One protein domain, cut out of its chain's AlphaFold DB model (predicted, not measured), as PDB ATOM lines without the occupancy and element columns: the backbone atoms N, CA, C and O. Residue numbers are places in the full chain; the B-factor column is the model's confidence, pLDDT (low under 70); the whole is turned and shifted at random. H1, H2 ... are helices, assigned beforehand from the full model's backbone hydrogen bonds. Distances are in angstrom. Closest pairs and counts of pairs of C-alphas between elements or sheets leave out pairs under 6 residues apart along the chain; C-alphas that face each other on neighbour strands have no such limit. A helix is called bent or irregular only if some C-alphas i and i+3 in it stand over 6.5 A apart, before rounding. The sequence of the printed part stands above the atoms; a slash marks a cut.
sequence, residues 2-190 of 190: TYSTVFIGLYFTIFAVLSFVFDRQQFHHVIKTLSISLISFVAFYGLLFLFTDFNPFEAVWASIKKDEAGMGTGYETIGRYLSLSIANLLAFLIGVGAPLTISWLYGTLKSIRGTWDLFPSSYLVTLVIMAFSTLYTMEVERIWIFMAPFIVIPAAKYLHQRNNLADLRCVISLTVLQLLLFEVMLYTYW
ATOM      1  N   THR A   2     383.273 173.091 273.572       58.22
ATOM      2  CA  THR A   2     382.087 173.969 273.734       58.22
ATOM      3  C   THR A   2     380.801 173.260 274.176       58.22
ATOM      4  O   THR A   2     379.995 173.838 274.897       58.22
ATOM      5  N   TYR A   3     380.605 171.996 273.806       61.72
ATOM      6  CA  TYR A   3     379.381 171.269 274.157       61.72
ATOM      7  C   TYR A   3     379.359 170.783 275.621       61.72
ATOM      8  O   TYR A   3     378.356 170.928 276.313       61.72
ATOM      9  N   SER A   4     380.488 170.328 276.177       66.75
ATOM     10  CA  SER A   4     380.572 169.929 277.596       66.75
ATOM     11  C   SER A   4     380.253 171.087 278.556       66.75
ATOM     12  O   SER A   4     379.656 170.876 279.610       66.75
ATOM     13  N   THR A   5     380.581 172.329 278.180       74.50
ATOM     14  CA  THR A   5     380.196 173.522 278.948       74.50
ATOM     15  C   THR A   5     378.694 173.799 278.914       74.50
ATOM     16  O   THR A   5     378.160 174.279 279.910       74.50
ATOM     17  N   VAL A   6     377.993 173.449 277.827       76.00
ATOM     18  CA  VAL A   6     376.524 173.552 277.757       76.00
ATOM     19  C   VAL A   6     375.881 172.592 278.750       76.00
ATOM     20  O   VAL A   6     374.963 172.991 279.459       76.00
ATOM     21  N   PHE A   7     376.402 171.367 278.874       77.12
ATOM     22  CA  PHE A   7     375.925 170.416 279.879       77.12
ATOM     23  C   PHE A   7     376.057 170.970 281.301       77.12
ATOM     24  O   PHE A   7     375.092 170.991 282.062       77.12
ATOM     25  N   ILE A   8     377.254 171.443 281.651       81.56
ATOM     26  CA  ILE A   8     377.535 171.989 282.983       81.56
ATOM     27  C   ILE A   8     376.660 173.223 283.251       81.56
ATOM     28  O   ILE A   8     376.099 173.361 284.337       81.56
ATOM     29  N   GLY A   9     376.486 174.093 282.252       83.25
ATOM     30  CA  GLY A   9     375.594 175.248 282.332       83.25
ATOM     31  C   GLY A   9     374.129 174.855 282.539       83.25
ATOM     32  O   GLY A   9     373.463 175.414 283.413       83.25
ATOM     33  N   LEU A  10     373.635 173.858 281.799       85.00
ATOM     34  CA  LEU A  10     372.280 173.324 281.951       85.00
ATOM     35  C   LEU A  10     372.082 172.725 283.347       85.00
ATOM     36  O   LEU A  10     371.099 173.048 284.014       85.00
ATOM     37  N   TYR A  11     373.046 171.930 283.816       87.69
ATOM     38  CA  TYR A  11     373.045 171.365 285.161       87.69
ATOM     39  C   TYR A  11     372.926 172.450 286.229       87.69
ATOM     40  O   TYR A  11     372.035 172.386 287.074       87.69
ATOM     41  N   PHE A  12     373.778 173.478 286.181       87.69
ATOM     42  CA  PHE A  12     373.732 174.561 287.160       87.69
ATOM     43  C   PHE A  12     372.464 175.406 287.058       87.69
ATOM     44  O   PHE A  12     371.980 175.888 288.080       87.69
ATOM     45  N   THR A  13     371.896 175.558 285.860       87.50
ATOM     46  CA  THR A  13     370.614 176.247 285.670       87.50
ATOM     47  C   THR A  13     369.490 175.474 286.352       87.50
ATOM     48  O   THR A  13     368.742 176.042 287.144       87.50
ATOM     49  N   ILE A  14     369.413 174.160 286.122       87.88
ATOM     50  CA  ILE A  14     368.435 173.279 286.772       87.88
ATOM     51  C   ILE A  14     368.656 173.266 288.289       87.88
ATOM     52  O   ILE A  14     367.696 173.403 289.046       87.88
ATOM     53  N   PHE A  15     369.909 173.183 288.738       87.69
ATOM     54  CA  PHE A  15     370.268 173.226 290.154       87.69
ATOM     55  C   PHE A  15     369.848 174.545 290.812       87.69
ATOM     56  O   PHE A  15     369.294 174.533 291.908       87.69
ATOM     57  N   ALA A  16     370.049 175.684 290.143       87.06
ATOM     58  CA  ALA A  16     369.627 176.992 290.635       87.06
ATOM     59  C   ALA A  16     368.098 177.117 290.705       87.06
ATOM     60  O   ALA A  16     367.578 177.608 291.706       87.06
ATOM     61  N   VAL A  17     367.375 176.634 289.688       87.88
ATOM     62  CA  VAL A  17     365.902 176.630 289.671       87.88
ATOM     63  C   VAL A  17     365.347 175.752 290.792       87.88
ATOM     64  O   VAL A  17     364.491 176.201 291.551       87.88
ATOM     65  N   LEU A  18     365.861 174.531 290.950       85.75
ATOM     66  CA  LEU A  18     365.432 173.638 292.026       85.75
ATOM     67  C   LEU A  18     365.801 174.207 293.403       85.75
ATOM     68  O   LEU A  18     364.968 174.199 294.306       85.75
ATOM     69  N   SER A  19     366.989 174.797 293.555       86.12
ATOM     70  CA  SER A  19     367.379 175.473 294.799       86.12
ATOM     71  C   SER A  19     366.450 176.646 295.120       86.12
ATOM     72  O   SER A  19     366.037 176.806 296.259       86.12
ATOM     73  N   PHE A  20     366.042 177.449 294.136       85.62
ATOM     74  CA  PHE A  20     365.110 178.559 294.362       85.62
ATOM     75  C   PHE A  20     363.753 178.104 294.927       85.62
ATOM     76  O   PHE A  20     363.160 178.801 295.759       85.62
ATOM     77  N   VAL A  21     363.269 176.944 294.470       84.56
ATOM     78  CA  VAL A  21     361.981 176.368 294.878       84.56
ATOM     79  C   VAL A  21     362.073 175.684 296.244       84.56
ATOM     80  O   VAL A  21     361.184 175.882 297.068       84.56
ATOM     81  N   PHE A  22     363.133 174.911 296.497       81.38
ATOM     82  CA  PHE A  22     363.218 174.023 297.664       81.38
ATOM     83  C   PHE A  22     364.138 174.523 298.793       81.38
ATOM     84  O   PHE A  22     363.870 174.214 299.950       81.38
ATOM     85  N   ASP A  23     365.189 175.300 298.503       81.56
ATOM     86  CA  ASP A  23     366.150 175.788 299.507       81.56
ATOM     87  C   ASP A  23     366.752 177.165 299.146       81.56
ATOM     88  O   ASP A  23     367.759 177.306 298.440       81.56
ATOM     89  N   ARG A  24     366.153 178.218 299.717       81.62
ATOM     90  CA  ARG A  24     366.566 179.616 299.507       81.62
ATOM     91  C   ARG A  24     367.989 179.913 299.999       81.62
ATOM     92  O   ARG A  24     368.640 180.792 299.435       81.62
ATOM     93  N   GLN A  25     368.495 179.213 301.017       81.69
ATOM     94  CA  GLN A  25     369.851 179.445 301.528       81.69
ATOM     95  C   GLN A  25     370.907 178.879 300.577       81.69
ATOM     96  O   GLN A  25     371.903 179.553 300.284       81.69
ATOM     97  N   GLN A  26     370.667 177.678 300.043       80.94
ATOM     98  CA  GLN A  26     371.512 177.103 298.995       80.94
ATOM     99  C   GLN A  26     371.462 177.944 297.721       80.94
ATOM    100  O   GLN A  26     372.507 178.215 297.133       80.94
ATOM    101  N   PHE A  27     370.289 178.460 297.343       85.75
ATOM    102  CA  PHE A  27     370.145 179.334 296.179       85.75
ATOM    103  C   PHE A  27     371.088 180.549 296.215       85.75
ATOM    104  O   PHE A  27     371.760 180.834 295.224       85.75
ATOM    105  N   HIS A  28     371.204 181.241 297.355       84.81
ATOM    106  CA  HIS A  28     372.112 182.388 297.469       84.81
ATOM    107  C   HIS A  28     373.584 182.001 297.268       84.81
ATOM    108  O   HIS A  28     374.323 182.727 296.600       84.81
ATOM    109  N   HIS A  29     374.006 180.846 297.788       85.75
ATOM    110  CA  HIS A  29     375.361 180.331 297.573       85.75
ATOM    111  C   HIS A  29     375.607 179.971 296.108       85.75
ATOM    112  O   HIS A  29     376.657 180.311 295.556       85.75
ATOM    113  N   VAL A  30     374.628 179.335 295.464       87.00
ATOM    114  CA  VAL A  30     374.687 178.968 294.046       87.00
ATOM    115  C   VAL A  30     374.809 180.207 293.176       87.00
ATOM    116  O   VAL A  30     375.738 180.294 292.383       87.00
ATOM    117  N   ILE A  31     373.942 181.201 293.365       89.25
ATOM    118  CA  ILE A  31     373.973 182.440 292.580       89.25
ATOM    119  C   ILE A  31     375.268 183.214 292.804       89.25
ATOM    120  O   ILE A  31     375.846 183.710 291.837       89.25
ATOM    121  N   LYS A  32     375.768 183.292 294.042       88.38
ATOM    122  CA  LYS A  32     377.062 183.929 294.321       88.38
ATOM    123  C   LYS A  32     378.190 183.230 293.563       88.38
ATOM    124  O   LYS A  32     378.992 183.897 292.914       88.38
ATOM    125  N   THR A  33     378.218 181.901 293.600       87.94
ATOM    126  CA  THR A  33     379.228 181.097 292.899       87.94
ATOM    127  C   THR A  33     379.113 181.262 291.384       87.94
ATOM    128  O   THR A  33     380.111 181.532 290.726       87.94
ATOM    129  N   LEU A  34     377.898 181.202 290.830       88.62
ATOM    130  CA  LEU A  34     377.648 181.413 289.402       88.62
ATOM    131  C   LEU A  34     378.027 182.821 288.941       88.62
ATOM    132  O   LEU A  34     378.587 182.972 287.862       88.62
ATOM    133  N   SER A  35     377.792 183.838 289.770       89.00
ATOM    134  CA  SER A  35     378.183 185.218 289.469       89.00
ATOM    135  C   SER A  35     379.704 185.365 289.405       89.00
ATOM    136  O   SER A  35     380.223 185.971 288.473       89.00
ATOM    137  N   ILE A  36     380.436 184.765 290.352       90.94
ATOM    138  CA  ILE A  36     381.907 184.763 290.349       90.94
ATOM    139  C   ILE A  36     382.442 184.025 289.116       90.94
ATOM    140  O   ILE A  36     383.353 184.526 288.450       90.94
ATOM    141  N   SER A  37     381.859 182.873 288.778       87.25
ATOM    142  CA  SER A  37     382.225 182.109 287.582       87.25
ATOM    143  C   SER A  37     381.953 182.895 286.301       87.25
ATOM    144  O   SER A  37     382.804 182.917 285.417       87.25
ATOM    145  N   LEU A  38     380.815 183.589 286.212       87.62
ATOM    146  CA  LEU A  38     380.469 184.434 285.069       87.62
ATOM    147  C   LEU A  38     381.449 185.601 284.919       87.62
ATOM    148  O   LEU A  38     381.945 185.836 283.822       87.62
ATOM    149  N   ILE A  39     381.768 186.300 286.011       91.31
ATOM    150  CA  ILE A  39     382.738 187.404 285.994       91.31
ATOM    151  C   ILE A  39     384.113 186.894 285.561       91.31
ATOM    152  O   ILE A  39     384.739 187.494 284.694       91.31
ATOM    153  N   SER A  40     384.560 185.763 286.110       90.00
ATOM    154  CA  SER A  40     385.837 185.143 285.739       90.00
ATOM    155  C   SER A  40     385.868 184.745 284.262       90.00
ATOM    156  O   SER A  40     386.864 184.977 283.581       90.00
ATOM    157  N   PHE A  41     384.766 184.195 283.747       86.75
ATOM    158  CA  PHE A  41     384.621 183.819 282.343       86.75
ATOM    159  C   PHE A  41     384.681 185.042 281.421       86.75
ATOM    160  O   PHE A  41     385.461 185.059 280.471       86.75
ATOM    161  N   VAL A  42     383.907 186.089 281.723       89.25
ATOM    162  CA  VAL A  42     383.897 187.337 280.944       89.25
ATOM    163  C   VAL A  42     385.260 188.021 280.995       89.25
ATOM    164  O   VAL A  42     385.748 188.462 279.961       89.25
ATOM    165  N   ALA A  43     385.905 188.066 282.161       91.56
ATOM    166  CA  ALA A  43     387.243 188.628 282.303       91.56
ATOM    167  C   ALA A  43     388.266 187.855 281.461       91.56
ATOM    168  O   ALA A  43     389.044 188.468 280.737       91.56
ATOM    169  N   PHE A  44     388.235 186.521 281.496       90.31
ATOM    170  CA  PHE A  44     389.141 185.688 280.709       90.31
ATOM    171  C   PHE A  44     388.970 185.914 279.202       90.31
ATOM    172  O   PHE A  44     389.942 186.239 278.526       90.31
ATOM    173  N   TYR A  45     387.746 185.799 278.674       85.44
ATOM    174  CA  TYR A  45     387.498 186.002 277.242       85.44
ATOM    175  C   TYR A  45     387.678 187.461 276.812       85.44
ATOM    176  O   TYR A  45     388.104 187.705 275.687       85.44
ATOM    177  N   GLY A  46     387.417 188.422 277.700       88.56
ATOM    178  CA  GLY A  46     387.695 189.836 277.467       88.56
ATOM    179  C   GLY A  46     389.192 190.110 277.330       88.56
ATOM    180  O   GLY A  46     389.606 190.760 276.377       88.56
ATOM    181  N   LEU A  47     390.020 189.560 278.223       90.94
ATOM    182  CA  LEU A  47     391.478 189.650 278.104       90.94
ATOM    183  C   LEU A  47     391.977 188.944 276.840       90.94
ATOM    184  O   LEU A  47     392.839 189.468 276.143       90.94
ATOM    185  N   LEU A  48     391.415 187.781 276.518       89.06
ATOM    186  CA  LEU A  48     391.794 187.016 275.335       89.06
ATOM    187  C   LEU A  48     391.487 187.805 274.049       89.06
ATOM    188  O   LEU A  48     392.362 187.924 273.194       89.06
ATOM    189  N   PHE A  49     390.309 188.431 273.957       88.50
ATOM    190  CA  PHE A  49     389.961 189.344 272.865       88.50
ATOM    191  C   PHE A  49     390.942 190.523 272.775       88.50
ATOM    192  O   PHE A  49     391.462 190.793 271.701       88.50
ATOM    193  N   LEU A  50     391.263 191.172 273.901       89.50
ATOM    194  CA  LEU A  50     392.168 192.329 273.926       89.50
ATOM    195  C   LEU A  50     393.614 192.001 273.518       89.50
ATOM    196  O   LEU A  50     394.281 192.851 272.938       89.50
ATOM    197  N   PHE A  51     394.121 190.809 273.851       92.06
ATOM    198  CA  PHE A  51     395.518 190.444 273.586       92.06
ATOM    199  C   PHE A  51     395.742 189.697 272.270       92.06
ATOM    200  O   PHE A  51     396.876 189.652 271.798       92.06
ATOM    201  N   THR A  52     394.713 189.063 271.709       88.38
ATOM    202  CA  THR A  52     394.874 188.167 270.550       88.38
ATOM    203  C   THR A  52     393.918 188.460 269.398       88.38
ATOM    204  O   THR A  52     393.936 187.723 268.416       88.38
ATOM    205  N   ASP A  53     393.064 189.486 269.523       86.75
ATOM    206  CA  ASP A  53     391.968 189.807 268.592       86.75
ATOM    207  C   ASP A  53     391.009 188.627 268.332       86.75
ATOM    208  O   ASP A  53     390.225 188.614 267.381       86.75
ATOM    209  N   PHE A  54     391.041 187.602 269.188       84.50
ATOM    210  CA  PHE A  54     390.187 186.433 269.058       84.50
ATOM    211  C   PHE A  54     388.742 186.792 269.393       84.50
ATOM    212  O   PHE A  54     388.420 187.078 270.547       84.50
ATOM    213  N   ASN A  55     387.856 186.704 268.401       83.50
ATOM    214  CA  ASN A  55     386.432 186.946 268.576       83.50
ATOM    215  C   ASN A  55     385.687 185.654 268.988       83.50
ATOM    216  O   ASN A  55     385.436 184.786 268.142       83.50
ATOM    217  N   PRO A  56     385.268 185.507 270.263       78.12
ATOM    218  CA  PRO A  56     384.565 184.308 270.716       78.12
ATOM    219  C   PRO A  56     383.202 184.123 270.035       78.12
ATOM    220  O   PRO A  56     382.767 182.987 269.855       78.12
ATOM    221  N   PHE A  57     382.533 185.203 269.616       82.44
ATOM    222  CA  PHE A  57     381.238 185.109 268.938       82.44
ATOM    223  C   PHE A  57     381.368 184.504 267.540       82.44
ATOM    224  O   PHE A  57     380.559 183.658 267.158       82.44
ATOM    225  N   GLU A  58     382.411 184.876 266.798       82.62
ATOM    226  CA  GLU A  58     382.704 184.275 265.494       82.62
ATOM    227  C   GLU A  58     383.069 182.798 265.623       82.62
ATOM    228  O   GLU A  58     382.591 181.979 264.839       82.62
ATOM    229  N   ALA A  59     383.845 182.433 266.648       80.69
ATOM    230  CA  ALA A  59     384.180 181.040 266.921       80.69
ATOM    231  C   ALA A  59     382.932 180.194 267.233       80.69
ATOM    232  O   ALA A  59     382.794 179.080 266.721       80.69
ATOM    233  N   VAL A  60     381.994 180.724 268.028       78.50
ATOM    234  CA  VAL A  60     380.708 180.064 268.304       78.50
ATOM    235  C   VAL A  60     379.893 179.914 267.021       78.50
ATOM    236  O   VAL A  60     379.405 178.824 266.733       78.50
ATOM    237  N   TRP A  61     379.789 180.969 266.216       79.88
ATOM    238  CA  TRP A  61     379.035 180.936 264.965       79.88
ATOM    239  C   TRP A  61     379.613 179.942 263.951       79.88
ATOM    240  O   TRP A  61     378.876 179.176 263.329       79.88
ATOM    241  N   ALA A  62     380.940 179.897 263.823       80.00
ATOM    242  CA  ALA A  62     381.635 178.920 262.993       80.00
ATOM    243  C   ALA A  62     381.409 177.483 263.490       80.00
ATOM    244  O   ALA A  62     381.230 176.577 262.675       80.00
ATOM    245  N   SER A  63     381.363 177.272 264.811       70.06
ATOM    246  CA  SER A  63     381.032 175.970 265.404       70.06
ATOM    247  C   SER A  63     379.603 175.541 265.077       70.06
ATOM    248  O   SER A  63     379.413 174.398 264.681       70.06
ATOM    249  N   ILE A  64     378.618 176.442 265.197       74.38
ATOM    250  CA  ILE A  64     377.208 176.147 264.887       74.38
ATOM    251  C   ILE A  64     377.056 175.763 263.416       74.38
ATOM    252  O   ILE A  64     376.506 174.713 263.112       74.38
ATOM    253  N   LYS A  65     377.621 176.554 262.497       77.56
ATOM    254  CA  LYS A  65     377.561 176.253 261.058       77.56
ATOM    255  C   LYS A  65     378.217 174.924 260.696       77.56
ATOM    256  O   LYS A  65     377.752 174.224 259.800       77.56
ATOM    257  N   LYS A  66     379.320 174.582 261.366       72.56
ATOM    258  CA  LYS A  66     379.993 173.294 261.179       72.56
ATOM    259  C   LYS A  66     379.123 172.132 261.660       72.56
ATOM    260  O   LYS A  66     379.127 171.084 261.022       72.56
ATOM    261  N   ASP A  67     378.396 172.326 262.753       67.25
ATOM    262  CA  ASP A  67     377.480 171.335 263.315       67.25
ATOM    263  C   ASP A  67     376.244 171.145 262.426       67.25
ATOM    264  O   ASP A  67     375.922 170.021 262.062       67.25
ATOM    265  N   GLU A  68     375.632 172.234 261.950       71.06
ATOM    266  CA  GLU A  68     374.518 172.204 260.986       71.06
ATOM    267  C   GLU A  68     374.891 171.498 259.674       71.06
ATOM    268  O   GLU A  68     374.071 170.802 259.085       71.06
ATOM    269  N   ALA A  69     376.138 171.642 259.216       69.81
ATOM    270  CA  ALA A  69     376.628 170.949 258.027       69.81
ATOM    271  C   ALA A  69     376.904 169.448 258.263       69.81
ATOM    272  O   ALA A  69     376.910 168.673 257.305       69.81
ATOM    273  N   GLY A  70     377.167 169.039 259.510       61.16
ATOM    274  CA  GLY A  70     377.445 167.651 259.898       61.16
ATOM    275  C   GLY A  70     376.198 166.870 260.329       61.16
ATOM    276  O   GLY A  70     376.097 165.668 260.077       61.16
ATOM    277  N   MET A  71     375.225 167.551 260.931       59.47
ATOM    278  CA  MET A  71     373.899 167.028 261.232       59.47
ATOM    279  C   MET A  71     373.061 166.996 259.948       59.47
ATOM    280  O   MET A  71     372.316 167.920 259.641       59.47
ATOM    281  N   GLY A  72     373.154 165.907 259.179       60.75
ATOM    282  CA  GLY A  72     372.128 165.590 258.176       60.75
ATOM    283  C   GLY A  72     370.719 165.491 258.800       60.75
ATOM    284  O   GLY A  72     370.545 165.643 260.007       60.75
ATOM    285  N   THR A  73     369.689 165.159 258.010       56.12
ATOM    286  CA  THR A  73     368.287 165.093 258.493       56.12
ATOM    287  C   THR A  73     368.058 164.142 259.670       56.12
ATOM    288  O   THR A  73     367.052 164.313 260.350       56.12
ATOM    289  N   GLY A  74     368.973 163.188 259.921       54.97
ATOM    290  CA  GLY A  74     369.272 162.483 261.187       54.97
ATOM    291  C   GLY A  74     368.173 161.630 261.843       54.97
ATOM    292  O   GLY A  74     368.456 160.578 262.418       54.97
ATOM    293  N   TYR A  75     366.917 162.043 261.735       56.50
ATOM    294  CA  TYR A  75     365.758 161.539 262.451       56.50
ATOM    295  C   TYR A  75     364.516 161.651 261.569       56.50
ATOM    296  O   TYR A  75     363.589 162.406 261.844       56.50
ATOM    297  N   GLU A  76     364.468 160.854 260.508       63.66
ATOM    298  CA  GLU A  76     363.286 160.790 259.640       63.66
ATOM    299  C   GLU A  76     362.057 160.190 260.359       63.66
ATOM    300  O   GLU A  76     360.946 160.232 259.836       63.66
ATOM    301  N   THR A  77     362.214 159.612 261.564       76.75
ATOM    302  CA  THR A  77     361.104 158.994 262.313       76.75
ATOM    303  C   THR A  77     361.305 159.028 263.835       76.75
ATOM    304  O   THR A  77     362.398 158.762 264.338       76.75
ATOM    305  N   ILE A  78     360.215 159.246 264.583       77.62
ATOM    306  CA  ILE A  78     360.166 159.272 266.065       77.62
ATOM    307  C   ILE A  78     360.749 157.992 266.693       77.62
ATOM    308  O   ILE A  78     361.446 158.055 267.704       77.62
ATOM    309  N   GLY A  79     360.514 156.826 266.080       81.06
ATOM    310  CA  GLY A  79     361.035 155.550 266.582       81.06
ATOM    311  C   GLY A  79     362.564 155.479 266.579       81.06
ATOM    312  O   GLY A  79     363.160 154.994 267.539       81.06
ATOM    313  N   ARG A  80     363.206 156.026 265.539       77.06
ATOM    314  CA  ARG A  80     364.669 156.083 265.426       77.06
ATOM    315  C   ARG A  80     365.270 157.078 266.417       77.06
ATOM    316  O   ARG A  80     366.317 156.812 266.994       77.06
ATOM    317  N   TYR A  81     364.586 158.195 266.657       79.31
ATOM    318  CA  TYR A  81     364.979 159.171 267.670       79.31
ATOM    319  C   TYR A  81     364.989 158.575 269.085       79.31
ATOM    320  O   TYR A  81     365.981 158.704 269.807       79.31
ATOM    321  N   LEU A  82     363.917 157.875 269.467       82.06
ATOM    322  CA  LEU A  82     363.819 157.242 270.782       82.06
ATOM    323  C   LEU A  82     364.849 156.123 270.953       82.06
ATOM    324  O   LEU A  82     365.496 156.061 271.997       82.06
ATOM    325  N   SER A  83     365.038 155.270 269.940       83.00
ATOM    326  CA  SER A  83     366.001 154.170 270.028       83.00
ATOM    327  C   SER A  83     367.438 154.672 270.171       83.00
ATOM    328  O   SER A  83     368.153 154.178 271.038       83.00
ATOM    329  N   LEU A  84     367.842 155.693 269.406       80.31
ATOM    330  CA  LEU A  84     369.162 156.326 269.534       80.31
ATOM    331  C   LEU A  84     369.352 156.999 270.896       80.31
ATOM    332  O   LEU A  84     370.391 156.816 271.523       80.31
ATOM    333  N   SER A  85     368.350 157.739 271.375       81.94
ATOM    334  CA  SER A  85     368.414 158.429 272.672       81.94
ATOM    335  C   SER A  85     368.569 157.437 273.830       81.94
ATOM    336  O   SER A  85     369.439 157.595 274.688       81.94
ATOM    337  N   ILE A  86     367.776 156.359 273.822       85.38
ATOM    338  CA  ILE A  86     367.847 155.296 274.832       85.38
ATOM    339  C   ILE A  86     369.170 154.534 274.726       85.38
ATOM    340  O   ILE A  86     369.799 154.280 275.751       85.38
ATOM    341  N   ALA A  87     369.613 154.190 273.515       84.38
ATOM    342  CA  ALA A  87     370.877 153.491 273.310       84.38
ATOM    343  C   ALA A  87     372.066 154.313 273.822       84.38
ATOM    344  O   ALA A  87     372.904 153.768 274.533       84.38
ATOM    345  N   ASN A  88     372.106 155.622 273.550       81.44
ATOM    346  CA  ASN A  88     373.152 156.515 274.054       81.44
ATOM    347  C   ASN A  88     373.134 156.618 275.582       81.44
ATOM    348  O   ASN A  88     374.184 156.523 276.218       81.44
ATOM    349  N   LEU A  89     371.947 156.765 276.183       85.25
ATOM    350  CA  LEU A  89     371.803 156.791 277.637       85.25
ATOM    351  C   LEU A  89     372.305 155.490 278.267       85.25
ATOM    352  O   LEU A  89     373.073 155.528 279.223       85.25
ATOM    353  N   LEU A  90     371.896 154.339 277.730       87.25
ATOM    354  CA  LEU A  90     372.339 153.039 278.227       87.25
ATOM    355  C   LEU A  90     373.842 152.846 278.027       87.25
ATOM    356  O   LEU A  90     374.510 152.422 278.964       87.25
ATOM    357  N   ALA A  91     374.380 153.202 276.861       84.69
ATOM    358  CA  ALA A  91     375.809 153.125 276.573       84.69
ATOM    359  C   ALA A  91     376.623 153.957 277.573       84.69
ATOM    360  O   ALA A  91     377.600 153.459 278.126       84.69
ATOM    361  N   PHE A  92     376.181 155.175 277.890       85.56
ATOM    362  CA  PHE A  92     376.816 155.991 278.919       85.56
ATOM    363  C   PHE A  92     376.738 155.359 280.311       85.56
ATOM    364  O   PHE A  92     377.748 155.232 280.999       85.56
ATOM    365  N   LEU A  93     375.537 154.964 280.736       87.88
ATOM    366  CA  LEU A  93     375.299 154.389 282.059       87.88
ATOM    367  C   LEU A  93     376.088 153.094 282.280       87.88
ATOM    368  O   LEU A  93     376.556 152.824 283.389       87.88
ATOM    369  N   ILE A  94     376.246 152.304 281.222       87.12
ATOM    370  CA  ILE A  94     377.080 151.110 281.200       87.12
ATOM    371  C   ILE A  94     378.562 151.506 281.207       87.12
ATOM    372  O   ILE A  94     379.314 150.955 282.009       87.12
ATOM    373  N   GLY A  95     378.968 152.480 280.390       84.19
ATOM    374  CA  GLY A  95     380.350 152.957 280.282       84.19
ATOM    375  C   GLY A  95     380.911 153.549 281.578       84.19
ATOM    376  O   GLY A  95     382.074 153.332 281.894       84.19
ATOM    377  N   VAL A  96     380.083 154.223 282.384       85.62
ATOM    378  CA  VAL A  96     380.470 154.708 283.726       85.62
ATOM    379  C   VAL A  96     380.670 153.559 284.725       85.62
ATOM    380  O   VAL A  96     381.394 153.705 285.708       85.62
ATOM    381  N   GLY A  97     380.043 152.410 284.479       88.50
ATOM    382  CA  GLY A  97     380.055 151.244 285.351       88.50
ATOM    383  C   GLY A  97     378.653 150.931 285.861       88.50
ATOM    384  O   GLY A  97     378.070 151.698 286.630       88.50
ATOM    385  N   ALA A  98     378.115 149.767 285.494       89.31
ATOM    386  CA  ALA A  98     376.796 149.318 285.928       89.31
ATOM    387  C   ALA A  98     376.651 149.274 287.467       89.31
ATOM    388  O   ALA A  98     375.634 149.762 287.968       89.31
ATOM    389  N   PRO A  99     377.645 148.803 288.254       90.38
ATOM    390  CA  PRO A  99     377.560 148.819 289.718       90.38
ATOM    391  C   PRO A  99     377.419 150.233 290.303       90.38
ATOM    392  O   PRO A  99     376.641 150.451 291.240       90.38
ATOM    393  N   LEU A 100     378.141 151.205 289.737       90.25
ATOM    394  CA  LEU A 100     378.091 152.604 290.160       90.25
ATOM    395  C   LEU A 100     376.778 153.259 289.750       90.25
ATOM    396  O   LEU A 100     376.139 153.901 290.582       90.25
ATOM    397  N   THR A 101     376.334 153.037 288.515       90.56
ATOM    398  CA  THR A 101     375.052 153.540 288.016       90.56
ATOM    399  C   THR A 101     373.879 153.029 288.848       90.56
ATOM    400  O   THR A 101     373.011 153.816 289.220       90.56
ATOM    401  N   ILE A 102     373.847 151.737 289.189       91.69
ATOM    402  CA  ILE A 102     372.780 151.159 290.022       91.69
ATOM    403  C   ILE A 102     372.790 151.795 291.415       91.69
ATOM    404  O   ILE A 102     371.742 152.203 291.923       91.69
ATOM    405  N   SER A 103     373.974 151.924 292.018       90.88
ATOM    406  CA  SER A 103     374.138 152.536 293.341       90.88
ATOM    407  C   SER A 103     373.714 154.007 293.343       90.88
ATOM    408  O   SER A 103     373.000 154.446 294.247       90.88
ATOM    409  N   TRP A 104     374.097 154.756 292.308       93.75
ATOM    410  CA  TRP A 104     373.690 156.140 292.091       93.75
ATOM    411  C   TRP A 104     372.177 156.269 291.911       93.75
ATOM    412  O   TRP A 104     371.556 157.084 292.593       93.75
ATOM    413  N   LEU A 105     371.572 155.468 291.030       92.19
ATOM    414  CA  LEU A 105     370.144 155.533 290.735       92.19
ATOM    415  C   LEU A 105     369.320 155.233 291.987       92.19
ATOM    416  O   LEU A 105     368.416 155.993 292.334       92.19
ATOM    417  N   TYR A 106     369.670 154.172 292.716       90.19
ATOM    418  CA  TYR A 106     368.983 153.814 293.952       90.19
ATOM    419  C   TYR A 106     369.156 154.888 295.035       90.19
ATOM    420  O   TYR A 106     368.178 155.289 295.669       90.19
ATOM    421  N   GLY A 107     370.377 155.402 295.220       88.06
ATOM    422  CA  GLY A 107     370.654 156.487 296.163       88.06
ATOM    423  C   GLY A 107     369.889 157.770 295.829       88.06
ATOM    424  O   GLY A 107     369.310 158.398 296.715       88.06
ATOM    425  N   THR A 108     369.805 158.114 294.544       89.19
ATOM    426  CA  THR A 108     369.074 159.285 294.045       89.19
ATOM    427  C   THR A 108     367.572 159.135 294.262       89.19
ATOM    428  O   THR A 108     366.949 160.022 294.841       89.19
ATOM    429  N   LEU A 109     366.985 157.992 293.889       89.62
ATOM    430  CA  LEU A 109     365.561 157.711 294.101       89.62
ATOM    431  C   LEU A 109     365.188 157.716 295.587       89.62
ATOM    432  O   LEU A 109     364.138 158.243 295.961       89.62
ATOM    433  N   LYS A 110     366.049 157.162 296.449       88.25
ATOM    434  CA  LYS A 110     365.853 157.202 297.901       88.25
ATOM    435  C   LYS A 110     365.924 158.633 298.433       88.25
ATOM    436  O   LYS A 110     365.097 159.009 299.259       88.25
ATOM    437  N   SER A 111     366.876 159.426 297.945       87.06
ATOM    438  CA  SER A 111     367.023 160.825 298.337       87.06
ATOM    439  C   SER A 111     365.799 161.658 297.957       87.06
ATOM    440  O   SER A 111     365.259 162.351 298.813       87.06
ATOM    441  N   ILE A 112     365.284 161.511 296.731       85.81
ATOM    442  CA  ILE A 112     364.076 162.214 296.259       85.81
ATOM    443  C   ILE A 112     362.858 161.908 297.145       85.81
ATOM    444  O   ILE A 112     362.016 162.770 297.357       85.81
ATOM    445  N   ARG A 113     362.750 160.692 297.697       83.69
ATOM    446  CA  ARG A 113     361.629 160.316 298.577       83.69
ATOM    447  C   ARG A 113     361.775 160.791 300.023       83.69
ATOM    448  O   ARG A 113     360.784 160.781 300.744       83.69
ATOM    449  N   GLY A 114     362.984 161.132 300.463       81.81
ATOM    450  CA  GLY A 114     363.276 161.417 301.868       81.81
ATOM    451  C   GLY A 114     363.894 162.791 302.073       81.81
ATOM    452  O   GLY A 114     363.222 163.726 302.489       81.81
ATOM    453  N   THR A 115     365.195 162.893 301.812       76.94
ATOM    454  CA  THR A 115     366.019 164.064 302.143       76.94
ATOM    455  C   THR A 115     365.975 165.179 301.101       76.94
ATOM    456  O   THR A 115     366.454 166.267 301.394       76.94
ATOM    457  N   TRP A 116     365.448 164.915 299.899       79.75
ATOM    458  CA  TRP A 116     365.425 165.840 298.760       79.75
ATOM    459  C   TRP A 116     366.798 166.464 298.464       79.75
ATOM    460  O   TRP A 116     366.941 167.677 298.339       79.75
ATOM    461  N   ASP A 117     367.838 165.630 298.335       82.56
ATOM    462  CA  ASP A 117     369.168 166.125 297.959       82.56
ATOM    463  C   ASP A 117     369.117 166.691 296.529       82.56
ATOM    464  O   ASP A 117     368.878 165.967 295.550       82.56
ATOM    465  N   LEU A 118     369.318 168.004 296.424       85.00
ATOM    466  CA  LEU A 118     369.238 168.776 295.185       85.00
ATOM    467  C   LEU A 118     370.333 168.373 294.193       85.00
ATOM    468  O   LEU A 118     370.132 168.453 292.982       85.00
ATOM    469  N   PHE A 119     371.488 167.911 294.679       86.81
ATOM    470  CA  PHE A 119     372.645 167.623 293.833       86.81
ATOM    471  C   PHE A 119     372.406 166.445 292.865       86.81
ATOM    472  O   PHE A 119     372.482 166.659 291.648       86.81
ATOM    473  N   PRO A 120     372.076 165.223 293.337       87.88
ATOM    474  CA  PRO A 120     371.828 164.086 292.451       87.88
ATOM    475  C   PRO A 120     370.507 164.203 291.676       87.88
ATOM    476  O   PRO A 120     370.412 163.700 290.557       87.88
ATOM    477  N   SER A 121     369.498 164.880 292.232       86.25
ATOM    478  CA  SER A 121     368.204 165.078 291.567       86.25
ATOM    479  C   SER A 121     368.312 166.033 290.376       86.25
ATOM    480  O   SER A 121     367.841 165.703 289.289       86.25
ATOM    481  N   SER A 122     369.019 167.157 290.530       86.56
ATOM    482  CA  SER A 122     369.290 168.084 289.421       86.56
ATOM    483  C   SER A 122     370.075 167.403 288.304       86.56
ATOM    484  O   SER A 122     369.782 167.601 287.126       86.56
ATOM    485  N   TYR A 123     371.036 166.544 288.660       89.25
ATOM    486  CA  TYR A 123     371.811 165.796 287.674       89.25
ATOM    487  C   TYR A 123     370.944 164.781 286.924       89.25
ATOM    488  O   TYR A 123     371.045 164.702 285.706       89.25
ATOM    489  N   LEU A 124     370.041 164.072 287.608       89.44
ATOM    490  CA  LEU A 124     369.106 163.144 286.964       89.44
ATOM    491  C   LEU A 124     368.204 163.855 285.943       89.44
ATOM    492  O   LEU A 124     368.057 163.372 284.824       89.44
ATOM    493  N   VAL A 125     367.662 165.026 286.288       88.56
ATOM    494  CA  VAL A 125     366.863 165.838 285.350       88.56
ATOM    495  C   VAL A 125     367.711 166.282 284.155       88.56
ATOM    496  O   VAL A 125     367.281 166.151 283.009       88.56
ATOM    497  N   THR A 126     368.933 166.749 284.412       87.88
ATOM    498  CA  THR A 126     369.865 167.175 283.356       87.88
ATOM    499  C   THR A 126     370.205 166.014 282.424       87.88
ATOM    500  O   THR A 126     370.151 166.169 281.208       87.88
ATOM    501  N   LEU A 127     370.501 164.835 282.977       86.88
ATOM    502  CA  LEU A 127     370.833 163.628 282.225       86.88
ATOM    503  C   LEU A 127     369.684 163.207 281.307       86.88
ATOM    504  O   LEU A 127     369.934 162.858 280.161       86.88
ATOM    505  N   VAL A 128     368.436 163.273 281.781       86.88
ATOM    506  CA  VAL A 128     367.261 162.955 280.958       86.88
ATOM    507  C   VAL A 128     367.121 163.953 279.811       86.88
ATOM    508  O   VAL A 128     367.048 163.538 278.661       86.88
ATOM    509  N   ILE A 129     367.153 165.261 280.082       85.06
ATOM    510  CA  ILE A 129     367.037 166.282 279.024       85.06
ATOM    511  C   ILE A 129     368.124 166.093 277.962       85.06
ATOM    512  O   ILE A 129     367.861 166.221 276.771       85.06
ATOM    513  N   MET A 130     369.330 165.747 278.394       80.44
ATOM    514  CA  MET A 130     370.495 165.589 277.531       80.44
ATOM    515  C   MET A 130     370.493 164.282 276.744       80.44
ATOM    516  O   MET A 130     370.851 164.280 275.571       80.44
ATOM    517  N   ALA A 131     370.048 163.185 277.354       79.25
ATOM    518  CA  ALA A 131     369.873 161.906 276.675       79.25
ATOM    519  C   ALA A 131     368.858 161.999 275.533       79.25
ATOM    520  O   ALA A 131     369.045 161.378 274.491       79.25
ATOM    521  N   PHE A 132     367.811 162.802 275.732       77.62
ATOM    522  CA  PHE A 132     366.806 163.138 274.729       77.62
ATOM    523  C   PHE A 132     367.104 164.482 274.054       77.62
ATOM    524  O   PHE A 132     366.195 165.147 273.574       77.62
ATOM    525  N   SER A 133     368.359 164.924 274.031       73.19
ATOM    526  CA  SER A 133     368.766 166.062 273.221       73.19
ATOM    527  C   SER A 133     369.467 165.549 271.973       73.19
ATOM    528  O   SER A 133     370.373 164.719 272.051       73.19
ATOM    529  N   THR A 134     369.082 166.068 270.807       65.00
ATOM    530  CA  THR A 134     369.737 165.752 269.527       65.00
ATOM    531  C   THR A 134     371.195 166.209 269.481       65.00
ATOM    532  O   THR A 134     371.959 165.719 268.660       65.00
ATOM    533  N   LEU A 135     371.610 167.103 270.385       61.53
ATOM    534  CA  LEU A 135     372.936 167.725 270.421       61.53
ATOM    535  C   LEU A 135     374.112 166.747 270.636       61.53
ATOM    536  O   LEU A 135     375.256 167.152 270.460       61.53
ATOM    537  N   TYR A 136     373.876 165.491 271.046       60.69
ATOM    538  CA  TYR A 136     374.946 164.587 271.516       60.69
ATOM    539  C   TYR A 136     374.897 163.172 270.938       60.69
ATOM    540  O   TYR A 136     375.510 162.249 271.488       60.69
ATOM    541  N   THR A 137     374.181 162.966 269.835       58.25
ATOM    542  CA  THR A 137     374.163 161.661 269.169       58.25
ATOM    543  C   THR A 137     375.559 161.237 268.731       58.25
ATOM    544  O   THR A 137     376.216 161.955 267.989       58.25
ATOM    545  N   MET A 138     375.988 160.048 269.167       57.31
ATOM    546  CA  MET A 138     377.299 159.444 268.865       57.31
ATOM    547  C   MET A 138     378.527 160.132 269.493       57.31
ATOM    548  O   MET A 138     379.653 159.713 269.254       57.31
ATOM    549  N   GLU A 139     378.329 161.115 270.376       63.44
ATOM    550  CA  GLU A 139     379.403 161.801 271.119       63.44
ATOM    551  C   GLU A 139     379.495 161.342 272.589       63.44
ATOM    552  O   GLU A 139     379.963 162.073 273.470       63.44
ATOM    553  N   VAL A 140     379.017 160.125 272.872       60.19
ATOM    554  CA  VAL A 140     378.916 159.575 274.233       60.19
ATOM    555  C   VAL A 140     380.296 159.484 274.890       60.19
ATOM    556  O   VAL A 140     380.499 159.966 276.000       60.19
ATOM    557  N   GLU A 141     381.282 158.959 274.169       60.09
ATOM    558  CA  GLU A 141     382.626 158.701 274.697       60.09
ATOM    559  C   GLU A 141     383.435 159.981 274.956       60.09
ATOM    560  O   GLU A 141     384.275 160.021 275.853       60.09
ATOM    561  N   ARG A 142     383.165 161.059 274.204       65.00
ATOM    562  CA  ARG A 142     383.910 162.326 274.306       65.00
ATOM    563  C   ARG A 142     383.311 163.319 275.283       65.00
ATOM    564  O   ARG A 142     384.051 164.030 275.959       65.00
ATOM    565  N   ILE A 143     381.989 163.448 275.304       66.00
ATOM    566  CA  ILE A 143     381.331 164.534 276.040       66.00
ATOM    567  C   ILE A 143     380.790 164.016 277.368       66.00
ATOM    568  O   ILE A 143     380.939 164.691 278.390       66.00
ATOM    569  N   TRP A 144     380.248 162.799 277.395       70.50
ATOM    570  CA  TRP A 144     379.637 162.282 278.611       70.50
ATOM    571  C   TRP A 144     380.679 161.813 279.635       70.50
ATOM    572  O   TRP A 144     380.367 161.745 280.819       70.50
ATOM    573  N   ILE A 145     381.946 161.605 279.254       73.38
ATOM    574  CA  ILE A 145     383.016 161.293 280.219       73.38
ATOM    575  C   ILE A 145     383.168 162.378 281.300       73.38
ATOM    576  O   ILE A 145     383.388 162.068 282.471       73.38
ATOM    577  N   PHE A 146     382.931 163.648 280.951       76.25
ATOM    578  CA  PHE A 146     382.927 164.764 281.904       76.25
ATOM    579  C   PHE A 146     381.756 164.709 282.895       76.25
ATOM    580  O   PHE A 146     381.762 165.410 283.905       76.25
ATOM    581  N   MET A 147     380.759 163.868 282.626       79.62
ATOM    582  CA  MET A 147     379.580 163.666 283.461       79.62
ATOM    583  C   MET A 147     379.766 162.527 284.471       79.62
ATOM    584  O   MET A 147     379.037 162.466 285.460       79.62
ATOM    585  N   ALA A 148     380.765 161.657 284.286       84.44
ATOM    586  CA  ALA A 148     381.027 160.536 285.185       84.44
ATOM    587  C   ALA A 148     381.160 160.948 286.671       84.44
ATOM    588  O   ALA A 148     380.536 160.295 287.513       84.44
ATOM    589  N   PRO A 149     381.851 162.054 287.041       87.00
ATOM    590  CA  PRO A 149     381.946 162.475 288.441       87.00
ATOM    591  C   PRO A 149     380.585 162.731 289.105       87.00
ATOM    592  O   PRO A 149     380.418 162.449 290.292       87.00
ATOM    593  N   PHE A 150     379.589 163.197 288.347       86.94
ATOM    594  CA  PHE A 150     378.243 163.467 288.859       86.94
ATOM    595  C   PHE A 150     377.434 162.197 289.153       86.94
ATOM    596  O   PHE A 150     376.422 162.280 289.839       86.94
ATOM    597  N   ILE A 151     377.882 161.025 288.690       88.94
ATOM    598  CA  ILE A 151     377.358 159.711 289.098       88.94
ATOM    599  C   ILE A 151     378.198 159.152 290.247       88.94
ATOM    600  O   ILE A 151     377.658 158.715 291.265       88.94
ATOM    601  N   VAL A 152     379.526 159.201 290.108       89.44
ATOM    602  CA  VAL A 152     380.474 158.593 291.054       89.44
ATOM    603  C   VAL A 152     380.374 159.225 292.443       89.44
ATOM    604  O   VAL A 152     380.280 158.502 293.433       89.44
ATOM    605  N   ILE A 153     380.354 160.557 292.539       89.44
ATOM    606  CA  ILE A 153     380.303 161.276 293.823       89.44
ATOM    607  C   ILE A 153     379.032 160.924 294.619       89.44
ATOM    608  O   ILE A 153     379.156 160.499 295.772       89.44
ATOM    609  N   PRO A 154     377.809 161.052 294.067       88.19
ATOM    610  CA  PRO A 154     376.602 160.690 294.805       88.19
ATOM    611  C   PRO A 154     376.478 159.184 295.056       88.19
ATOM    612  O   PRO A 154     375.977 158.810 296.116       88.19
ATOM    613  N   ALA A 155     376.974 158.317 294.161       88.44
ATOM    614  CA  ALA A 155     377.067 156.882 294.438       88.44
ATOM    615  C   ALA A 155     377.959 156.603 295.657       88.44
ATOM    616  O   ALA A 155     377.555 155.886 296.570       88.44
ATOM    617  N   ALA A 156     379.146 157.214 295.704       87.56
ATOM    618  CA  ALA A 156     380.082 157.069 296.811       87.56
ATOM    619  C   ALA A 156     379.498 157.615 298.120       87.56
ATOM    620  O   ALA A 156     379.561 156.937 299.145       87.56
ATOM    621  N   LYS A 157     378.855 158.792 298.087       88.81
ATOM    622  CA  LYS A 157     378.144 159.370 299.240       88.81
ATOM    623  C   LYS A 157     377.067 158.417 299.759       88.81
ATOM    624  O   LYS A 157     376.994 158.180 300.963       88.81
ATOM    625  N   TYR A 158     376.262 157.843 298.864       88.19
ATOM    626  CA  TYR A 158     375.210 156.894 299.224       88.19
ATOM    627  C   TYR A 158     375.768 155.611 299.863       88.19
ATOM    628  O   TYR A 158     375.286 155.181 300.912       88.19
ATOM    629  N   LEU A 159     376.811 155.022 299.273       86.56
ATOM    630  CA  LEU A 159     377.459 153.819 299.806       86.56
ATOM    631  C   LEU A 159     378.139 154.086 301.155       86.56
ATOM    632  O   LEU A 159     378.051 153.257 302.060       86.56
ATOM    633  N   HIS A 160     378.754 155.258 301.320       87.12
ATOM    634  CA  HIS A 160     379.385 155.665 302.573       87.12
ATOM    635  C   HIS A 160     378.363 155.841 303.705       87.12
ATOM    636  O   HIS A 160     378.565 155.326 304.802       87.12
ATOM    637  N   GLN A 161     377.220 156.482 303.436       85.38
ATOM    638  CA  GLN A 161     376.143 156.661 304.423       85.38
ATOM    639  C   GLN A 161     375.542 155.341 304.921       85.38
ATOM    640  O   GLN A 161     375.001 155.285 306.024       85.38
ATOM    641  N   ARG A 162     375.634 154.267 304.130       82.50
ATOM    642  CA  ARG A 162     375.174 152.928 304.519       82.50
ATOM    643  C   ARG A 162     376.063 152.262 305.577       82.50
ATOM    644  O   ARG A 162     375.655 151.248 306.134       82.50
ATOM    645  N   ASN A 163     377.254 152.814 305.830       77.81
ATOM    646  CA  ASN A 163     378.255 152.352 306.795       77.81
ATOM    647  C   ASN A 163     378.624 150.855 306.680       77.81
ATOM    648  O   ASN A 163     379.086 150.239 307.637       77.81
ATOM    649  N   ASN A 164     378.416 150.258 305.501       84.38
ATOM    650  CA  ASN A 164     378.726 148.861 305.224       84.38
ATOM    651  C   ASN A 164     379.933 148.778 304.285       84.38
ATOM    652  O   ASN A 164     379.824 148.961 303.071       84.38
ATOM    653  N   LEU A 165     381.102 148.488 304.856       84.31
ATOM    654  CA  LEU A 165     382.353 148.375 304.105       84.31
ATOM    655  C   LEU A 165     382.339 147.214 303.101       84.31
ATOM    656  O   LEU A 165     383.044 147.285 302.095       84.31
ATOM    657  N   ALA A 166     381.550 146.164 303.347       86.12
ATOM    658  CA  ALA A 166     381.440 145.037 302.427       86.12
ATOM    659  C   ALA A 166     380.726 145.443 301.128       86.12
ATOM    660  O   ALA A 166     381.220 145.127 300.049       86.12
ATOM    661  N   ASP A 167     379.636 146.214 301.228       85.00
ATOM    662  CA  ASP A 167     378.908 146.738 300.063       85.00
ATOM    663  C   ASP A 167     379.810 147.645 299.219       85.00
ATOM    664  O   ASP A 167     379.882 147.495 298.001       85.00
ATOM    665  N   LEU A 168     380.549 148.552 299.868       86.56
ATOM    666  CA  LEU A 168     381.479 149.450 299.184       86.56
ATOM    667  C   LEU A 168     382.571 148.669 298.439       86.56
ATOM    668  O   LEU A 168     382.817 148.921 297.261       86.56
ATOM    669  N   ARG A 169     383.205 147.698 299.110       87.88
ATOM    670  CA  ARG A 169     384.230 146.839 298.498       87.88
ATOM    671  C   ARG A 169     383.659 146.024 297.342       87.88
ATOM    672  O   ARG A 169     384.314 145.915 296.316       87.88
ATOM    673  N   CYS A 170     382.442 145.501 297.482       89.69
ATOM    674  CA  CYS A 170     381.762 144.757 296.426       89.69
ATOM    675  C   CYS A 170     381.548 145.624 295.177       89.69
ATOM    676  O   CYS A 170     381.936 145.225 294.081       89.69
ATOM    677  N   VAL A 171     381.014 146.840 295.340       89.56
ATOM    678  CA  VAL A 171     380.792 147.766 294.217       89.56
ATOM    679  C   VAL A 171     382.110 148.131 293.532       89.56
ATOM    680  O   VAL A 171     382.174 148.117 292.303       89.56
ATOM    681  N   ILE A 172     383.172 148.402 294.298       88.94
ATOM    682  CA  ILE A 172     384.502 148.686 293.740       88.94
ATOM    683  C   ILE A 172     385.024 147.479 292.953       88.94
ATOM    684  O   ILE A 172     385.382 147.632 291.787       88.94
ATOM    685  N   SER A 173     385.012 146.277 293.538       90.94
ATOM    686  CA  SER A 173     385.490 145.059 292.873       90.94
ATOM    687  C   SER A 173     384.721 144.753 291.589       90.94
ATOM    688  O   SER A 173     385.329 144.415 290.579       90.94
ATOM    689  N   LEU A 174     383.394 144.918 291.596       92.31
ATOM    690  CA  LEU A 174     382.566 144.738 290.401       92.31
ATOM    691  C   LEU A 174     382.871 145.782 289.325       92.31
ATOM    692  O   LEU A 174     382.865 145.457 288.142       92.31
ATOM    693  N   THR A 175     383.162 147.022 289.721       90.62
ATOM    694  CA  THR A 175     383.524 148.089 288.777       90.62
ATOM    695  C   THR A 175     384.885 147.812 288.137       90.62
ATOM    696  O   THR A 175     385.030 147.952 286.927       90.62
ATOM    697  N   VAL A 176     385.863 147.344 288.921       91.75
ATOM    698  CA  VAL A 176     387.178 146.916 288.411       91.75
ATOM    699  C   VAL A 176     387.034 145.726 287.464       91.75
ATOM    700  O   VAL A 176     387.626 145.726 286.390       91.75
ATOM    701  N   LEU A 177     386.215 144.733 287.820       92.88
ATOM    702  CA  LEU A 177     385.943 143.590 286.949       92.88
ATOM    703  C   LEU A 177     385.326 144.032 285.617       92.88
ATOM    704  O   LEU A 177     385.745 143.562 284.565       92.88
ATOM    705  N   GLN A 178     384.353 144.945 285.653       91.06
ATOM    706  CA  GLN A 178     383.730 145.473 284.443       91.06
ATOM    707  C   GLN A 178     384.737 146.224 283.563       91.06
ATOM    708  O   GLN A 178     384.720 146.044 282.348       91.06
ATOM    709  N   LEU A 179     385.619 147.027 284.164       89.06
ATOM    710  CA  LEU A 179     386.685 147.722 283.444       89.06
ATOM    711  C   LEU A 179     387.590 146.727 282.708       89.06
ATOM    712  O   LEU A 179     387.799 146.877 281.510       89.06
ATOM    713  N   LEU A 180     388.056 145.683 283.402       89.81
ATOM    714  CA  LEU A 180     388.901 144.642 282.810       89.81
ATOM    715  C   LEU A 180     388.189 143.901 281.674       89.81
ATOM    716  O   LEU A 180     388.793 143.637 280.640       89.81
ATOM    717  N   LEU A 181     386.905 143.579 281.846       88.69
ATOM    718  CA  LEU A 181     386.116 142.933 280.796       88.69
ATOM    719  C   LEU A 181     385.985 143.828 279.564       88.69
ATOM    720  O   LEU A 181     386.161 143.337 278.452       88.69
ATOM    721  N   PHE A 182     385.712 145.124 279.739       86.69
ATOM    722  CA  PHE A 182     385.662 146.048 278.609       86.69
ATOM    723  C   PHE A 182     387.003 146.203 277.926       86.69
ATOM    724  O   PHE A 182     387.047 146.163 276.702       86.69
ATOM    725  N   GLU A 183     388.081 146.325 278.690       86.00
ATOM    726  CA  GLU A 183     389.422 146.421 278.133       86.00
ATOM    727  C   GLU A 183     389.751 145.178 277.297       86.00
ATOM    728  O   GLU A 183     390.097 145.297 276.125       86.00
ATOM    729  N   VAL A 184     389.525 143.974 277.831       87.62
ATOM    730  CA  VAL A 184     389.749 142.724 277.091       87.62
ATOM    731  C   VAL A 184     388.859 142.638 275.852       87.62
ATOM    732  O   VAL A 184     389.355 142.299 274.781       87.62
ATOM    733  N   MET A 185     387.562 142.939 275.953       84.19
ATOM    734  CA  MET A 185     386.667 142.839 274.797       84.19
ATOM    735  C   MET A 185     387.022 143.846 273.701       84.19
ATOM    736  O   MET A 185     387.045 143.466 272.533       84.19
ATOM    737  N   LEU A 186     387.340 145.089 274.068       79.81
ATOM    738  CA  LEU A 186     387.715 146.137 273.119       79.81
ATOM    739  C   LEU A 186     389.079 145.876 272.471       79.81
ATOM    740  O   LEU A 186     389.232 146.173 271.297       79.81
ATOM    741  N   TYR A 187     390.050 145.300 273.186       72.44
ATOM    742  CA  TYR A 187     391.360 144.975 272.604       72.44
ATOM    743  C   TYR A 187     391.410 143.633 271.859       72.44
ATOM    744  O   TYR A 187     392.331 143.414 271.077       72.44
ATOM    745  N   THR A 188     390.477 142.710 272.118       70.94
ATOM    746  CA  THR A 188     390.507 141.357 271.523       70.94
ATOM    747  C   THR A 188     389.568 141.210 270.327       70.94
ATOM    748  O   THR A 188     389.858 140.435 269.419       70.94
ATOM    749  N   TYR A 189     388.425 141.901 270.330       58.97
ATOM    750  CA  TYR A 189     387.368 141.727 269.324       58.97
ATOM    751  C   TYR A 189     387.171 142.937 268.399       58.97
ATOM    752  O   TYR A 189     386.270 142.903 267.559       58.97
ATOM    753  N   TRP A 190     387.988 143.978 268.550       50.91
ATOM    754  CA  TRP A 190     387.987 145.199 267.742       50.91
ATOM    755  C   TRP A 190     389.362 145.391 267.101       50.91
ATOM    756  O   TRP A 190     389.394 145.801 265.920       50.91
TER     757      TRP A 190
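This is residues 2 to 190 of the 190 residues of an uncharacterized protein of Candidatus Poribacteria bacterium (UniProt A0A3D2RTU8). H6 and H7 lie side by side as a core, with H4 crossing near one end of the pair and H5 near the other. H8 packs on H5, and its residues 183 to 188 stick out; elsewhere H1 packs on H6, H2 folds back from H1, and H3 has no helix on it. The printed part has 189 residues with eight named helices, H1 to H8 in order, and no named strand; the class is all helix. It is only just loose, close to compact, with a radius of gyration of the C-alphas of 19.6 A and spans of 57, 49 and 36 A.

H1, residues 2 to 22, and H2, residues 24 to 52, form a helical hairpin at a shallow tilt of 26 degrees; their closest C-alphas, Ser 19 and Phe 27, are 4.9 A apart. H3, residues 56 to 70, touches no helix. The hub is H7, residues 140 to 161, with a kink of 46 degrees near residue 147. It is irregular, only just: C-alphas 146 and 149 are 7.0 A apart. H7 touches H4, residues 78 to 95, with residues 140 to 144 alone; the closest C-alphas, Phe 92 and Val 140, are 6.3 A apart. It touches H5, residues 98 to 113, at a steep tilt of 61 degrees; the closest C-alphas, Trp 104 and Ala 155, are 4.2 A apart. H7 forms a helical hairpin with H6, residues 118 to 131, at a shallow tilt of 28 degrees. H1 touches H6, with C-alphas of Phe 15 and Ser 122 closest at 5.3 A. H8, residues 165 to 188, touches H5, with C-alphas of Pro 99 and Val 171 closest at 5.6 A. Every O i to N i+4 pair is within hydrogen-bond range in H3, H4, H5, H6 and H8, against 16 of 17 in H1, 24 of 25 in H2 and 11 of 18 in H7.

H1 begins at C-alpha 2 (382.087, 173.969, 273.734). H2 is 41.4 A long and H8 34.3 A, ending at C-alpha 188 (390.507, 141.357, 271.523).

The C-alphas farthest apart, Asp 53 and Ala 166, are 57.1 A apart. The printed part has no cut and no long link. Model confidence is under 70 at residues 2 to 4, 67, 69 to 76, 134 to 143 and 189 to 190.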